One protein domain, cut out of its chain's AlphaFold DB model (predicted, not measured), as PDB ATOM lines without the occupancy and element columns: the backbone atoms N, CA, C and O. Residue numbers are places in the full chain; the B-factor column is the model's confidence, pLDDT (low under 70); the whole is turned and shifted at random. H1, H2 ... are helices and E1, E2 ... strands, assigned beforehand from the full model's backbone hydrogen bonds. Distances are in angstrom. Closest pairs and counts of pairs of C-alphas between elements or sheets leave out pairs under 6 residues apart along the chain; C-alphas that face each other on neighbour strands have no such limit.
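What this domain is: This is residues 2 to 75 of the 208 residues of a protein of Lachnoanaerobaculum saburreum DSM 3986 (UniProt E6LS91). A strongly twisted four-stranded sheet lies between two helices, H1 on one face and H2 on the other: three layers. The 74 printed residues include, in order, E1, E2, H1, E3, E4 and H2; the mixed sheet runs E1, E2, E3, E4. The class is mixed, and the whole is compact: radius of gyration of the C-alphas 11.5 A, spans 36 by 26 by 18 A.

How they stand to each other: Start at E1, residues 2 to 9, an antiparallel hairpin with E2, residues 12 to 19; find N 5 and O 16, 2.9 A apart. Next, E2, H1 (residues 22 to 30) and E3 (residues 34 to 38) form a right-handed strand-helix-strand unit, parallel neighbour strands with a helix between; N 36 and O 17 are 2.9 A apart. H1 has a height over the sheet of 8.9 A; its closest C-alphas with E3 are Leu 25 and Thr 35, 6.6 A. E4, residues 51 to 53, is parallel to E3, with N 37 and O 51 2.9 A apart. On the opposite face, H2, residues 61 to 71, touches E2, closest C-alphas Cys 14 and Ala 68, 5.9 A. In both helices every O i to N i+4 pair is within hydrogen-bond range.

Where its parts are: Find C-alpha 2 at (1.187, 10.131, 96.989); E1 runs 22.6 A, E2 22.7 A. H2 runs 15.2 A to C-alpha 71 at (-2.090, -6.402, 87.627).

The domain as a whole: The farthest C-alphas, Gly 11 and Asn 41, are 36.7 A apart. The printed part has no cut; the E3 to E4 link is long, and Asn 41 has pLDDT under 70.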
ATOM      1  N   GLN A   2       0.698  11.437  97.421       87.62
ATOM      2  CA  GLN A   2       1.187  10.131  96.989       87.62
ATOM      3  C   GLN A   2       1.119   9.132  98.151       87.62
ATOM      4  O   GLN A   2       1.529   9.442  99.271       87.62
ATOM      5  N   SER A   3       0.630   7.923  97.886       94.19
ATOM      6  CA  SER A   3       0.597   6.811  98.838       94.19
ATOM      7  C   SER A   3       1.039   5.516  98.164       94.19
ATOM      8  O   SER A   3       0.727   5.267  97.003       94.19
ATOM      9  N   LEU A   4       1.730   4.660  98.916       96.31
ATOM     10  CA  LEU A   4       2.083   3.305  98.499       96.31
ATOM     11  C   LEU A   4       1.262   2.304  99.313       96.31
ATOM     12  O   LEU A   4       1.254   2.358 100.546       96.31
ATOM     13  N   LYS A   5       0.571   1.393  98.629       97.31
ATOM     14  CA  LYS A   5      -0.139   0.271  99.248       97.31
ATOM     15  C   LYS A   5       0.450  -1.034  98.754       97.31
ATOM     16  O   LYS A   5       0.588  -1.228  97.554       97.31
ATOM     17  N   SER A   6       0.739  -1.934  99.682       96.31
ATOM     18  CA  SER A   6       1.238  -3.265  99.356       96.31
ATOM     19  C   SER A   6       0.155  -4.301  99.625       96.31
ATOM     20  O   SER A   6      -0.393  -4.366 100.727       96.31
ATOM     21  N   VAL A   7      -0.134  -5.126  98.625       96.75
ATOM     22  CA  VAL A   7      -1.146  -6.186  98.675       96.75
ATOM     23  C   VAL A   7      -0.466  -7.520  98.382       96.75
ATOM     24  O   VAL A   7       0.382  -7.613  97.497       96.75
ATOM     25  N   ASN A   8      -0.828  -8.569  99.122       95.75
ATOM     26  CA  ASN A   8      -0.334  -9.923  98.876       95.75
ATOM     27  C   ASN A   8      -1.491 -10.815  98.422       95.75
ATOM     28  O   ASN A   8      -2.366 -11.135  99.223       95.75
ATOM     29  N   ILE A   9      -1.470 -11.250  97.161       94.44
ATOM     30  CA  ILE A   9      -2.494 -12.120  96.569       94.44
ATOM     31  C   ILE A   9      -1.852 -13.449  96.193       94.44
ATOM     32  O   ILE A   9      -0.909 -13.496  95.405       94.44
ATOM     33  N   SER A  10      -2.356 -14.551  96.755       90.19
ATOM     34  CA  SER A  10      -1.878 -15.911  96.450       90.19
ATOM     35  C   SER A  10      -0.351 -16.071  96.567       90.19
ATOM     36  O   SER A  10       0.282 -16.735  95.750       90.19
ATOM     37  N   GLY A  11       0.256 -15.420  97.568       92.44
ATOM     38  CA  GLY A  11       1.706 -15.441  97.802       92.44
ATOM     39  C   GLY A  11       2.534 -14.539  96.876       92.44
ATOM     40  O   GLY A  11       3.753 -14.497  97.022       92.44
ATOM     41  N   LYS A  12       1.903 -13.804  95.953       95.25
ATOM     42  CA  LYS A  12       2.554 -12.781  95.128       95.25
ATOM     43  C   LYS A  12       2.357 -11.400  95.741       95.25
ATOM     44  O   LYS A  12       1.252 -11.044  96.146       95.25
ATOM     45  N   HIS A  13       3.436 -10.631  95.775       95.94
ATOM     46  CA  HIS A  13       3.449  -9.264  96.271       95.94
ATOM     47  C   HIS A  13       3.138  -8.272  95.145       95.94
ATOM     48  O   HIS A  13       3.683  -8.406  94.049       95.94
ATOM     49  N   CYS A  14       2.295  -7.278  95.419       97.00
ATOM     50  CA  CYS A  14       1.976  -6.181  94.512       97.00
ATOM     51  C   CYS A  14       2.047  -4.846  95.252       97.00
ATOM     52  O   CYS A  14       1.328  -4.637  96.231       97.00
ATOM     53  N   ASP A  15       2.889  -3.949  94.752       96.81
ATOM     54  CA  ASP A  15       2.957  -2.560  95.187       96.81
ATOM     55  C   ASP A  15       2.111  -1.685  94.256       96.81
ATOM     56  O   ASP A  15       2.326  -1.658  93.041       96.81
ATOM     57  N   ILE A  16       1.167  -0.956  94.848       97.94
ATOM     58  CA  ILE A  16       0.220  -0.072  94.174       97.94
ATOM     59  C   ILE A  16       0.534   1.370  94.571       97.94
ATOM     60  O   ILE A  16       0.430   1.746  95.744       97.94
ATOM     61  N   VAL A  17       0.918   2.181  93.590       97.44
ATOM     62  CA  VAL A  17       1.136   3.620  93.759       97.44
ATOM     63  C   VAL A  17      -0.175   4.354  93.512       97.44
ATOM     64  O   VAL A  17      -0.757   4.257  92.437       97.44
ATOM     65  N   ILE A  18      -0.627   5.105  94.508       96.88
ATOM     66  CA  ILE A  18      -1.853   5.898  94.458       96.88
ATOM     67  C   ILE A  18      -1.457   7.368  94.472       96.88
ATOM     68  O   ILE A  18      -0.740   7.785  95.386       96.88
ATOM     69  N   SER A  19      -1.882   8.144  93.476       95.12
ATOM     70  CA  SER A  19      -1.446   9.537  93.358       95.12
ATOM     71  C   SER A  19      -2.403  10.412  92.549       95.12
ATOM     72  O   SER A  19      -2.985   9.951  91.572       95.12
ATOM     73  N   ASP A  20      -2.506  11.686  92.927       93.94
ATOM     74  CA  ASP A  20      -3.059  12.794  92.123       93.94
ATOM     75  C   ASP A  20      -1.938  13.605  91.421       93.94
ATOM     76  O   ASP A  20      -2.172  14.687  90.899       93.94
ATOM     77  N   GLU A  21      -0.696  13.107  91.411       93.75
ATOM     78  CA  GLU A  21       0.455  13.774  90.792       93.75
ATOM     79  C   GLU A  21       0.974  12.982  89.586       93.75
ATOM     80  O   GLU A  21       1.419  11.836  89.724       93.75
ATOM     81  N   ASN A  22       1.010  13.627  88.413       93.25
ATOM     82  CA  ASN A  22       1.486  13.029  87.160       93.25
ATOM     83  C   ASN A  22       2.902  12.445  87.278       93.25
ATOM     84  O   ASN A  22       3.148  11.343  86.801       93.25
ATOM     85  N   VAL A  23       3.830  13.147  87.938       94.25
ATOM     86  CA  VAL A  23       5.225  12.689  88.079       94.25
ATOM     87  C   VAL A  23       5.290  11.330  88.781       94.25
ATOM     88  O   VAL A  23       5.930  10.411  88.274       94.25
ATOM     89  N   ALA A  24       4.567  11.166  89.891       94.25
ATOM     90  CA  ALA A  24       4.545   9.912  90.641       94.25
ATOM     91  C   ALA A  24       3.900   8.760  89.848       94.25
ATOM     92  O   ALA A  24       4.386   7.628  89.904       94.25
ATOM     93  N   LEU A  25       2.833   9.037  89.084       95.06
ATOM     94  CA  LEU A  25       2.193   8.038  88.219       95.06
ATOM     95  C   LEU A  25       3.126   7.596  87.084       95.06
ATOM     96  O   LEU A  25       3.271   6.399  86.842       95.06
ATOM     97  N   TRP A  26       3.820   8.539  86.443       95.75
ATOM     98  CA  TRP A  26       4.798   8.259  85.389       95.75
ATOM     99  C   TRP A  26       5.990   7.438  85.892       95.75
ATOM    100  O   TRP A  26       6.410   6.485  85.232       95.75
ATOM    101  N   GLU A  27       6.543   7.769  87.059       95.81
ATOM    102  CA  GLU A  27       7.635   6.998  87.670       95.81
ATOM    103  C   GLU A  27       7.215   5.559  87.981       95.81
ATOM    104  O   GLU A  27       7.958   4.615  87.693       95.81
ATOM    105  N   ALA A  28       6.013   5.378  88.535       95.44
ATOM    106  CA  ALA A  28       5.457   4.068  88.847       95.44
ATOM    107  C   ALA A  28       5.193   3.239  87.581       95.44
ATOM    108  O   ALA A  28       5.620   2.085  87.515       95.44
ATOM    109  N   PHE A  29       4.573   3.843  86.564       94.31
ATOM    110  CA  PHE A  29       4.307   3.214  85.270       94.31
ATOM    111  C   PHE A  29       5.598   2.727  84.603       94.31
ATOM    112  O   PHE A  29       5.728   1.547  84.277       94.31
ATOM    113  N   ASN A  30       6.608   3.597  84.493       95.25
ATOM    114  CA  ASN A  30       7.903   3.245  83.901       95.25
ATOM    115  C   ASN A  30       8.670   2.194  84.724       95.25
ATOM    116  O   ASN A  30       9.473   1.429  84.186       95.25
ATOM    117  N   SER A  31       8.404   2.127  86.029       94.56
ATOM    118  CA  SER A  31       8.973   1.121  86.930       94.56
ATOM    119  C   SER A  31       8.177  -0.185  86.966       94.56
ATOM    120  O   SER A  31       8.510  -1.051  87.773       94.56
ATOM    121  N   HIS A  32       7.155  -0.342  86.116       92.81
ATOM    122  CA  HIS A  32       6.278  -1.514  86.091       92.81
ATOM    123  C   HIS A  32       5.696  -1.784  87.488       92.81
ATOM    124  O   HIS A  32       5.867  -2.862  88.071       92.81
ATOM    125  N   ARG A  33       5.049  -0.765  88.060       94.38
ATOM    126  CA  ARG A  33       4.242  -0.869  89.281       94.38
ATOM    127  C   ARG A  33       2.780  -0.616  88.955       94.38
ATOM    128  O   ARG A  33       2.471   0.149  88.044       94.38
ATOM    129  N   ALA A  34       1.890  -1.232  89.726       96.44
ATOM    130  CA  ALA A  34       0.471  -0.943  89.622       96.44
ATOM    131  C   ALA A  34       0.209   0.503  90.062       96.44
ATOM    132  O   ALA A  34       0.854   1.011  90.984       96.44
ATOM    133  N   THR A  35      -0.745   1.160  89.413       96.38
ATOM    134  CA  THR A  35      -1.092   2.553  89.695       96.38
ATOM    135  C   THR A  35      -2.598   2.723  89.861       96.38
ATOM    136  O   THR A  35      -3.381   2.030  89.209       96.38
ATOM    137  N   ILE A  36      -2.984   3.658  90.728       96.81
ATOM    138  CA  ILE A  36      -4.343   4.200  90.829       96.81
ATOM    139  C   ILE A  36      -4.226   5.726  90.792       96.81
ATOM    140  O   ILE A  36      -3.618   6.332  91.678       96.81
ATOM    141  N   ALA A  37      -4.806   6.348  89.774       96.44
ATOM    142  CA  ALA A  37      -4.908   7.797  89.682       96.44
ATOM    143  C   ALA A  37      -6.028   8.333  90.588       96.44
ATOM    144  O   ALA A  37      -7.112   7.758  90.661       96.44
ATOM    145  N   ILE A  38      -5.797   9.465  91.244       94.69
ATOM    146  CA  ILE A  38      -6.854  10.246  91.898       94.69
ATOM    147  C   ILE A  38      -7.104  11.463  91.020       94.69
ATOM    148  O   ILE A  38      -6.216  12.294  90.851       94.69
ATOM    149  N   LEU A  39      -8.297  11.550  90.436       91.56
ATOM    150  CA  LEU A  39      -8.597  12.544  89.404       91.56
ATOM    151  C   LEU A  39      -8.639  13.972  89.955       91.56
ATOM    152  O   LEU A  39      -8.233  14.888  89.250       91.56
ATOM    153  N   GLY A  40      -9.054  14.158  91.213       75.62
ATOM    154  CA  GLY A  40      -8.941  15.435  91.922       75.62
ATOM    155  C   GLY A  40      -9.350  16.661  91.085       75.62
ATOM    156  O   GLY A  40     -10.385  16.653  90.420       75.62
ATOM    157  N   ASN A  41      -8.530  17.721  91.137       65.88
ATOM    158  CA  ASN A  41      -8.758  18.995  90.430       65.88
ATOM    159  C   ASN A  41      -7.738  19.293  89.312       65.88
ATOM    160  O   ASN A  41      -7.876  20.305  88.621       65.88
ATOM    161  N   GLU A  42      -6.692  18.478  89.159       71.19
ATOM    162  CA  GLU A  42      -5.663  18.668  88.130       71.19
ATOM    163  C   GLU A  42      -5.930  17.790  86.906       71.19
ATOM    164  O   GLU A  42      -6.654  16.800  86.962       71.19
ATOM    165  N   ASN A  43      -5.331  18.151  85.769       85.06
ATOM    166  CA  ASN A  43      -5.418  17.323  84.574       85.06
ATOM    167  C   ASN A  43      -4.438  16.142  84.699       85.06
ATOM    168  O   ASN A  43      -3.250  16.266  84.378       85.06
ATOM    169  N   ILE A  44      -4.935  15.022  85.222       90.38
ATOM    170  CA  ILE A  44      -4.181  13.774  85.354       90.38
ATOM    171  C   ILE A  44      -4.090  13.067  84.007       90.38
ATOM    172  O   ILE A  44      -5.092  12.848  83.326       90.38
ATOM    173  N   ASP A  45      -2.882  12.659  83.641       89.25
ATOM    174  CA  ASP A  45      -2.647  11.775  82.512       89.25
ATOM    175  C   ASP A  45      -3.036  10.342  82.888       89.25
ATOM    176  O   ASP A  45      -2.253   9.565  83.432       89.25
ATOM    177  N   ILE A  46      -4.281   9.981  82.596       88.25
ATOM    178  CA  ILE A  46      -4.800   8.637  82.863       88.25
ATOM    179  C   ILE A  46      -4.217   7.571  81.924       88.25
ATOM    180  O   ILE A  46      -4.434   6.387  82.151       88.25
ATOM    181  N   SER A  47      -3.447   7.931  80.889       90.50
ATOM    182  CA  SER A  47      -2.843   6.926  80.001       90.50
ATOM    183  C   SER A  47      -1.785   6.067  80.704       90.50
ATOM    184  O   SER A  47      -1.522   4.942  80.280       90.50
ATOM    185  N   VAL A  48      -1.226   6.564  81.815       91.31
ATOM    186  CA  VAL A  48      -0.240   5.859  82.651       91.31
ATOM    187  C   VAL A  48      -0.851   5.180  83.878       91.31
ATOM    188  O   VAL A  48      -0.131   4.641  84.726       91.31
ATOM    189  N   SER A  49      -2.183   5.178  83.995       92.94
ATOM    190  CA  SER A  49      -2.875   4.470  85.066       92.94
ATOM    191  C   SER A  49      -4.139   3.780  84.589       92.94
ATOM    192  O   SER A  49      -5.081   4.411  84.127       92.94
ATOM    193  N   LYS A  50      -4.173   2.452  84.743       90.56
ATOM    194  CA  LYS A  50      -5.319   1.639  84.317       90.56
ATOM    195  C   LYS A  50      -6.578   1.911  85.148       90.56
ATOM    196  O   LYS A  50      -7.678   1.648  84.679       90.56
ATOM    197  N   TYR A  51      -6.413   2.431  86.364       95.38
ATOM    198  CA  TYR A  51      -7.498   2.668  87.306       95.38
ATOM    199  C   TYR A  51      -7.462   4.100  87.816       95.38
ATOM    200  O   TYR A  51      -6.393   4.656  88.063       95.38
ATOM    201  N   ALA A  52      -8.641   4.677  88.017       94.69
ATOM    202  CA  ALA A  52      -8.782   6.015  88.556       94.69
ATOM    203  C   ALA A  52      -9.985   6.103  89.498       94.69
ATOM    204  O   ALA A  52     -10.998   5.434  89.286       94.69
ATOM    205  N   VAL A  53      -9.872   6.954  90.515       94.38
ATOM    206  CA  VAL A  53     -10.942   7.291  91.463       94.38
ATOM    207  C   VAL A  53     -11.092   8.805  91.576       94.38
ATOM    208  O   VAL A  53     -10.174   9.554  91.235       94.38
ATOM    209  N   LEU A  54     -12.248   9.269  92.051       92.44
ATOM    210  CA  LEU A  54     -12.468  10.695  92.295       92.44
ATOM    211  C   LEU A  54     -11.805  11.129  93.601       92.44
ATOM    212  O   LEU A  54     -11.111  12.146  93.620       92.44
ATOM    213  N   ASP A  55     -11.980  10.336  94.659       92.50
ATOM    214  CA  ASP A  55     -11.418  10.591  95.980       92.50
ATOM    215  C   ASP A  55     -10.644   9.369  96.494       92.50
ATOM    216  O   ASP A  55     -10.961   8.217  96.201       92.50
ATOM    217  N   TYR A  56      -9.624   9.610  97.313       93.00
ATOM    218  CA  TYR A  56      -8.899   8.541  97.996       93.00
ATOM    219  C   TYR A  56      -9.805   7.706  98.913       93.00
ATOM    220  O   TYR A  56      -9.541   6.523  99.123       93.00
ATOM    221  N   ALA A  57     -10.875   8.299  99.448       93.50
ATOM    222  CA  ALA A  57     -11.881   7.607 100.247       93.50
ATOM    223  C   ALA A  57     -12.640   6.516  99.470       93.50
ATOM    224  O   ALA A  57     -13.188   5.613 100.102       93.50
ATOM    225  N   ASP A  58     -12.630   6.557  98.133       93.44
ATOM    226  CA  ASP A  58     -13.244   5.535  97.277       93.44
ATOM    227  C   ASP A  58     -12.378   4.262  97.167       93.44
ATOM    228  O   ASP A  58     -12.805   3.255  96.601       93.44
ATOM    229  N   ILE A  59     -11.153   4.285  97.706       96.31
ATOM    230  CA  ILE A  59     -10.215   3.160  97.665       96.31
ATOM    231  C   ILE A  59     -10.350   2.331  98.943       96.31
ATOM    232  O   ILE A  59      -9.727   2.618  99.970       96.31
ATOM    233  N   ASP A  60     -11.127   1.254  98.859       95.81
ATOM    234  CA  ASP A  60     -11.222   0.247  99.913       95.81
ATOM    235  C   ASP A  60     -10.275  -0.951  99.679       95.81
ATOM    236  O   ASP A  60      -9.558  -1.052  98.678       95.81
ATOM    237  N   GLU A  61     -10.247  -1.884 100.634       95.50
ATOM    238  CA  GLU A  61      -9.413  -3.089 100.540       95.50
ATOM    239  C   GLU A  61      -9.773  -3.968  99.333       95.50
ATOM    240  O   GLU A  61      -8.887  -4.590  98.746       95.50
ATOM    241  N   LYS A  62     -11.049  -3.996  98.925       94.38
ATOM    242  CA  LYS A  62     -11.510  -4.801  97.786       94.38
ATOM    243  C   LYS A  62     -11.082  -4.193  96.462       94.38
ATOM    244  O   LYS A  62     -10.721  -4.928  95.546       94.38
ATOM    245  N   TYR A  63     -11.086  -2.868  96.362       96.12
ATOM    246  CA  TYR A  63     -10.570  -2.154  95.207       96.12
ATOM    247  C   TYR A  63      -9.068  -2.409  95.047       96.12
ATOM    248  O   TYR A  63      -8.613  -2.762  93.961       96.12
ATOM    249  N   LEU A  64      -8.299  -2.342  96.140       97.62
ATOM    250  CA  LEU A  64      -6.872  -2.691  96.131       97.62
ATOM    251  C   LEU A  64      -6.631  -4.159  95.745       97.62
ATOM    252  O   LEU A  64      -5.717  -4.442  94.970       97.62
ATOM    253  N   GLU A  65      -7.447  -5.090  96.249       97.00
ATOM    254  CA  GLU A  65      -7.396  -6.505  95.865       97.00
ATOM    255  C   GLU A  65      -7.685  -6.703  94.373       97.00
ATOM    256  O   GLU A  65      -6.946  -7.432  93.713       97.00
ATOM    257  N   MET A  66      -8.698  -6.030  93.821       96.75
ATOM    258  CA  MET A  66      -9.021  -6.068  92.390       96.75
ATOM    259  C   MET A  66      -7.840  -5.585  91.543       96.75
ATOM    260  O   MET A  66      -7.401  -6.304  90.643       96.75
ATOM    261  N   VAL A  67      -7.299  -4.403  91.857       97.25
ATOM    262  CA  VAL A  67      -6.150  -3.826  91.141       97.25
ATOM    263  C   VAL A  67      -4.949  -4.768  91.211       97.25
ATOM    264  O   VAL A  67      -4.324  -5.044  90.187       97.25
ATOM    265  N   ALA A  68      -4.651  -5.326  92.388       97.38
ATOM    266  CA  ALA A  68      -3.560  -6.282  92.551       97.38
ATOM    267  C   ALA A  68      -3.785  -7.580  91.764       97.38
ATOM    268  O   ALA A  68      -2.858  -8.055  91.110       97.38
ATOM    269  N   CYS A  69      -4.993  -8.152  91.812       97.19
ATOM    270  CA  CYS A  69      -5.347  -9.374  91.089       97.19
ATOM    271  C   CYS A  69      -5.103  -9.206  89.591       97.19
ATOM    272  O   CYS A  69      -4.339  -9.970  88.998       97.19
ATOM    273  N   ARG A  70      -5.680  -8.161  88.999       96.00
ATOM    274  CA  ARG A  70      -5.604  -7.925  87.556       96.00
ATOM    275  C   ARG A  70      -4.205  -7.532  87.103       96.00
ATOM    276  O   ARG A  70      -3.733  -8.055  86.100       96.00
ATOM    277  N   TYR A  71      -3.494  -6.721  87.891       95.56
ATOM    278  CA  TYR A  71      -2.090  -6.402  87.627       95.56
ATOM    279  C   TYR A  71      -1.186  -7.647  87.621       95.56
ATOM    280  O   TYR A  71      -0.267  -7.756  86.815       95.56
ATOM    281  N   LEU A  72      -1.449  -8.609  88.510       95.50
ATOM    282  CA  LEU A  72      -0.681  -9.853  88.625       95.50
ATOM    283  C   LEU A  72      -1.193 -10.989  87.720       95.50
ATOM    284  O   LEU A  72      -0.676 -12.112  87.825       95.50
ATOM    285  N   HIS A  73      -2.199 -10.726  86.880       94.38
ATOM    286  CA  HIS A  73      -2.913 -11.720  86.071       94.38
ATOM    287  C   HIS A  73      -3.441 -12.906  86.902       94.38
ATOM    288  O   HIS A  73      -3.362 -14.069  86.501       94.38
ATOM    289  N   ILE A  74      -3.941 -12.618  88.103       96.69
ATOM    290  CA  ILE A  74      -4.616 -13.574  88.982       96.69
ATOM    291  C   ILE A  74      -6.123 -13.333  88.853       96.69
ATOM    292  O   ILE A  74      -6.560 -12.211  89.099       96.69
ATOM    293  N   PRO A  75      -6.936 -14.356  88.537       97.25
ATOM    294  CA  PRO A  75      -8.376 -14.168  88.426       97.25
ATOM    295  C   PRO A  75      -8.999 -13.746  89.751       97.25
ATOM    296  O   PRO A  75      -8.885 -14.465  90.754       97.25
TER     297      PRO A  75